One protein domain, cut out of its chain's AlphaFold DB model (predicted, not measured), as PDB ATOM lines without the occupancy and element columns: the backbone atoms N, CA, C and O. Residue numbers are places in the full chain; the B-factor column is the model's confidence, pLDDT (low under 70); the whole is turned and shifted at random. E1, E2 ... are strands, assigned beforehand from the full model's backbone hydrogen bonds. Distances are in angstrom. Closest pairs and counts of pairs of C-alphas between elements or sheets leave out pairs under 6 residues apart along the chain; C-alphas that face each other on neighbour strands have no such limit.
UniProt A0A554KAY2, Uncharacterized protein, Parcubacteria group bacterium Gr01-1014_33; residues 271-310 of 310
ATOM      1  N   ASN A 271     165.898 193.175 203.470       61.09
ATOM      2  CA  ASN A 271     166.398 191.893 202.958       61.09
ATOM      3  C   ASN A 271     165.934 191.645 201.513       61.09
ATOM      4  O   ASN A 271     164.736 191.644 201.221       61.09
ATOM      5  N   GLY A 272     166.895 191.422 200.611       68.75
ATOM      6  CA  GLY A 272     166.639 191.024 199.225       68.75
ATOM      7  C   GLY A 272     166.120 189.587 199.115       68.75
ATOM      8  O   GLY A 272     166.111 188.833 200.082       68.75
ATOM      9  N   SER A 273     165.675 189.192 197.923       78.56
ATOM     10  CA  SER A 273     165.313 187.797 197.639       78.56
ATOM     11  C   SER A 273     166.479 187.058 196.997       78.56
ATOM     12  O   SER A 273     167.188 187.619 196.160       78.56
ATOM     13  N   CYS A 274     166.662 185.796 197.374       83.62
ATOM     14  CA  CYS A 274     167.680 184.931 196.799       83.62
ATOM     15  C   CYS A 274     167.093 183.565 196.433       83.62
ATOM     16  O   CYS A 274     166.142 183.077 197.046       83.62
ATOM     17  N   ILE A 275     167.670 182.949 195.408       89.06
ATOM     18  CA  ILE A 275     167.389 181.579 194.997       89.06
ATOM     19  C   ILE A 275     168.546 180.726 195.507       89.06
ATOM     20  O   ILE A 275     169.689 180.926 195.095       89.06
ATOM     21  N   GLN A 276     168.255 179.772 196.391       87.06
ATOM     22  CA  GLN A 276     169.234 178.780 196.819       87.06
ATOM     23  C   GLN A 276     169.196 177.579 195.881       87.06
ATOM     24  O   GLN A 276     168.175 176.907 195.740       87.06
ATOM     25  N   LEU A 277     170.337 177.294 195.275       89.06
ATOM     26  CA  LEU A 277     170.583 176.133 194.443       89.06
ATOM     27  C   LEU A 277     171.528 175.179 195.179       89.06
ATOM     28  O   LEU A 277     172.308 175.584 196.044       89.06
ATOM     29  N   TYR A 278     171.466 173.904 194.813       85.00
ATOM     30  CA  TYR A 278     172.349 172.869 195.336       85.00
ATOM     31  C   TYR A 278     173.180 172.311 194.190       85.00
ATOM     32  O   TYR A 278     172.645 171.967 193.135       85.00
ATOM     33  N   THR A 279     174.490 172.215 194.385       85.88
ATOM     34  CA  THR A 279     175.350 171.488 193.450       85.88
ATOM     35  C   THR A 279     175.101 169.984 193.563       85.88
ATOM     36  O   THR A 279     174.573 169.499 194.565       85.88
ATOM     37  N   ALA A 280     175.576 169.207 192.585       83.38
ATOM     38  CA  ALA A 280     175.552 167.742 192.657       83.38
ATOM     39  C   ALA A 280     176.279 167.177 193.898       83.38
ATOM     40  O   ALA A 280     175.984 166.074 194.342       83.38
ATOM     41  N   SER A 281     177.212 167.940 194.476       87.06
ATOM     42  CA  SER A 281     177.929 167.599 195.709       87.06
ATOM     43  C   SER A 281     177.235 168.069 196.996       87.06
ATOM     44  O   SER A 281     177.811 167.936 198.072       87.06
ATOM     45  N   GLY A 282     176.028 168.641 196.907       83.25
ATOM     46  CA  GLY A 282     175.256 169.128 198.054       83.25
ATOM     47  C   GLY A 282     175.698 170.491 198.600       83.25
ATOM     48  O   GLY A 282     175.213 170.904 199.651       83.25
ATOM     49  N   ARG A 283     176.600 171.212 197.918       89.88
ATOM     50  CA  ARG A 283     177.022 172.561 198.339       89.88
ATOM     51  C   ARG A 283     175.967 173.594 197.944       89.88
ATOM     52  O   ARG A 283     175.379 173.504 196.869       89.88
ATOM     53  N   HIS A 284     175.774 174.592 198.804       91.25
ATOM     54  CA  HIS A 284     174.849 175.697 198.565       91.25
ATOM     55  C   HIS A 284     175.452 176.747 197.626       91.25
ATOM     56  O   HIS A 284     176.591 177.189 197.818       91.25
ATOM     57  N   VAL A 285     174.658 177.165 196.646       92.06
ATOM     58  CA  VAL A 285     174.923 178.309 195.769       92.06
ATOM     59  C   VAL A 285     173.740 179.257 195.887       92.06
ATOM     60  O   VAL A 285     172.593 178.817 195.820       92.06
ATOM     61  N   ARG A 286     173.999 180.553 196.035       89.31
ATOM     62  CA  ARG A 286     172.952 181.577 196.082       89.31
ATOM     63  C   ARG A 286     172.971 182.420 194.816       89.31
ATOM     64  O   ARG A 286     174.038 182.800 194.331       89.31
ATOM     65  N   VAL A 287     171.781 182.736 194.318       90.12
ATOM     66  CA  VAL A 287     171.558 183.691 193.230       90.12
ATOM     67  C   VAL A 287     170.718 184.840 193.767       90.12
ATOM     68  O   VAL A 287     169.637 184.596 194.295       90.12
ATOM     69  N   TYR A 288     171.197 186.077 193.669       85.31
ATOM     70  CA  TYR A 288     170.510 187.245 194.233       85.31
ATOM     71  C   TYR A 288     170.844 188.524 193.464       85.31
ATOM     72  O   TYR A 288     171.792 188.560 192.681       85.31
ATOM     73  N   ILE A 289     170.059 189.577 193.681       82.75
ATOM     74  CA  ILE A 289     170.313 190.903 193.107       82.75
ATOM     75  C   ILE A 289     171.021 191.757 194.157       82.75
ATOM     76  O   ILE A 289     170.528 191.896 195.278       82.75
ATOM     77  N   LYS A 290     172.163 192.342 193.794       78.62
ATOM     78  CA  LYS A 290     172.885 193.311 194.623       78.62
ATOM     79  C   LYS A 290     172.633 194.722 194.097       78.62
ATOM     80  O   LYS A 290     172.837 194.979 192.911       78.62
ATOM     81  N   ASN A 291     172.233 195.622 194.993       74.12
ATOM     82  CA  ASN A 291     172.174 197.056 194.718       74.12
ATOM     83  C   ASN A 291     173.471 197.693 195.204       74.12
ATOM     84  O   ASN A 291     173.801 197.593 196.388       74.12
ATOM     85  N   GLU A 292     174.200 198.352 194.312       67.31
ATOM     86  CA  GLU A 292     175.361 199.142 194.712       67.31
ATOM     87  C   GLU A 292     174.918 200.595 194.903       67.31
ATOM     88  O   GLU A 292     174.478 201.265 193.970       67.31
ATOM     89  N   ALA A 293     174.966 201.079 196.146       55.81
ATOM     90  CA  ALA A 293     174.617 202.458 196.464       55.81
ATOM     91  C   ALA A 293     175.728 203.392 195.954       55.81
ATOM     92  O   ALA A 293     176.713 203.633 196.648       55.81
ATOM     93  N   GLY A 294     175.573 203.906 194.732       47.53
ATOM     94  CA  GLY A 294     176.526 204.838 194.134       47.53
ATOM     95  C   GLY A 294     175.923 205.697 193.023       47.53
ATOM     96  O   GLY A 294     175.914 205.295 191.867       47.53
ATOM     97  N   GLY A 295     175.485 206.917 193.362       52.62
ATOM     98  CA  GLY A 295     175.117 207.966 192.397       52.62
ATOM     99  C   GLY A 295     173.713 207.857 191.782       52.62
ATOM    100  O   GLY A 295     172.973 206.913 192.028       52.62
ATOM    101  N   THR A 296     173.338 208.867 190.986       51.78
ATOM    102  CA  THR A 296     172.001 209.148 190.405       51.78
ATOM    103  C   THR A 296     171.381 208.037 189.538       51.78
ATOM    104  O   THR A 296     170.256 208.196 189.071       51.78
ATOM    105  N   ALA A 297     172.067 206.907 189.357       52.88
ATOM    106  CA  ALA A 297     171.555 205.697 188.729       52.88
ATOM    107  C   ALA A 297     171.949 204.478 189.581       52.88
ATOM    108  O   ALA A 297     173.110 204.083 189.609       52.88
ATOM    109  N   SER A 298     170.980 203.876 190.274       59.38
ATOM    110  CA  SER A 298     171.186 202.617 190.999       59.38
ATOM    111  C   SER A 298     171.444 201.494 189.993       59.38
ATOM    112  O   SER A 298     170.526 201.092 189.277       59.38
ATOM    113  N   THR A 299     172.666 200.969 189.930       63.50
ATOM    114  CA  THR A 299     172.967 199.757 189.161       63.50
ATOM    115  C   THR A 299     172.631 198.521 189.991       63.50
ATOM    116  O   THR A 299     172.964 198.415 191.172       63.50
ATOM    117  N   THR A 300     171.932 197.577 189.365       74.69
ATOM    118  CA  THR A 300     171.568 196.293 189.968       74.69
ATOM    119  C   THR A 300     172.304 195.176 189.240       74.69
ATOM    120  O   THR A 300     172.175 195.060 188.019       74.69
ATOM    121  N   SER A 301     173.055 194.345 189.960       83.25
ATOM    122  CA  SER A 301     173.784 193.207 189.380       83.25
ATOM    123  C   SER A 301     173.210 191.879 189.871       83.25
ATOM    124  O   SER A 301     172.923 191.732 191.059       83.25
ATOM    125  N   LEU A 302     173.061 190.909 188.963       87.06
ATOM    126  CA  LEU A 302     172.741 189.523 189.308       87.06
ATOM    127  C   LEU A 302     174.024 188.813 189.751       87.06
ATOM    128  O   LEU A 302     174.962 188.686 188.964       87.06
ATOM    129  N   MET A 303     174.048 188.344 190.991       86.69
ATOM    130  CA  MET A 303     175.189 187.654 191.588       86.69
ATOM    131  C   MET A 303     174.931 186.150 191.670       86.69
ATOM    132  O   MET A 303     173.811 185.728 191.962       86.69
ATOM    133  N   VAL A 304     175.979 185.351 191.450       91.19
ATOM    134  CA  VAL A 304     175.995 183.895 191.668       91.19
ATOM    135  C   VAL A 304     177.242 183.552 192.477       91.19
ATOM    136  O   VAL A 304     178.358 183.709 191.987       91.19
ATOM    137  N   GLU A 305     177.065 183.105 193.719       90.81
ATOM    138  CA  GLU A 305     178.172 182.896 194.661       90.81
ATOM    139  C   GLU A 305     177.982 181.619 195.488       90.81
ATOM    140  O   GLU A 305     176.859 181.175 195.735       90.81
ATOM    141  N   ASN A 306     179.090 181.046 195.965       90.06
ATOM    142  CA  ASN A 306     179.045 179.968 196.950       90.06
ATOM    143  C   ASN A 306     178.552 180.514 198.297       90.06
ATOM    144  O   ASN A 306     179.122 181.471 198.817       90.06
ATOM    145  N   GLY A 307     177.536 179.876 198.874       87.56
ATOM    146  CA  GLY A 307     176.922 180.304 200.132       87.56
ATOM    147  C   GLY A 307     175.433 179.971 200.183       87.56
ATOM    148  O   GLY A 307     174.801 179.764 199.147       87.56
ATOM    149  N   ALA A 308     174.880 179.890 201.392       85.69
ATOM    150  CA  ALA A 308     173.443 179.742 201.589       85.69
ATOM    151  C   ALA A 308     172.722 181.087 201.397       85.69
ATOM    152  O   ALA A 308     173.322 182.159 201.504       85.69
ATOM    153  N   CYS A 309     171.432 181.007 201.099       84.06
ATOM    154  CA  CYS A 309     170.511 182.115 201.299       84.06
ATOM    155  C   CYS A 309     170.416 182.435 202.799       84.06
ATOM    156  O   CYS A 309     170.244 181.512 203.594       84.06
ATOM    157  N   GLU A 310     170.524 183.714 203.157       70.94
ATOM    158  CA  GLU A 310     170.408 184.235 204.531       70.94
ATOM    159  C   GLU A 310     169.093 184.995 204.726       70.94
ATOM    160  O   GLU A 310     168.674 185.706 203.781       70.94
TER     161      GLU A 310
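Overview. This is residues 271 to 310 of the 310 residues of an uncharacterized protein of Parcubacteria group bacterium Gr01-1014_33 (UniProt A0A554KAY2). A narrow, rod-like ribbon of three antiparallel strands is made of two hairpins that share the long, bent strand E2 in the middle. E3 runs beside most of E2, the shorter E1 pairs only with residues 284 to 288 of E2, and residues 293 to 298 of the turn between E2 and E3 stick out at one end. The printed part has 40 residues, with no named helix and three named strands, E1, E2 and E3 along the chain and in that order across the sheet, and its class is all strand. It is loose, with a radius of gyration of the C-alphas of 12.4 A and spans of 42 by 16 by 10 A.

Arrangement. E1, residues 274 to 278, and E2, residues 284 to 292, form an antiparallel hairpin with 156 degrees between their directions. The C-alphas of Cys 274 and Tyr 288, which face each other, are 4.5 A apart, and N 275 and O 287 are within hydrogen-bond range at 2.8 A. E2 bends by 53 degrees at residue 289. E2 and E3, residues 299 to 306, form a second antiparallel hairpin, at 159 degrees. The facing C-alphas of Val 285 and Asn 306 are 4.6 A apart, and N 303 and O 288 are within range at 2.8 A. The three strands form a meander, each the antiparallel neighbour of the one before; E1 and E3 are edge strands.

Along the chain. E1 begins at C-alpha 274, (167.680, 184.931, 196.799), and is 13.0 A long. E2 spans 23.8 A and ends at C-alpha 292, (175.361, 199.142, 194.712). E3 spans 22.1 A and ends at C-alpha 306, (179.045, 179.968, 196.950).

Size, cuts and confidence. The two C-alphas farthest apart, those of Ser 281 and Thr 296, are 42.3 A apart. The printed part has no cut; the link from E1 to E2 is tight and that from E2 to E3 is short. Mean pLDDT of the printed part is 78.5, with residues 271 to 272 and 292 to 299 under 70.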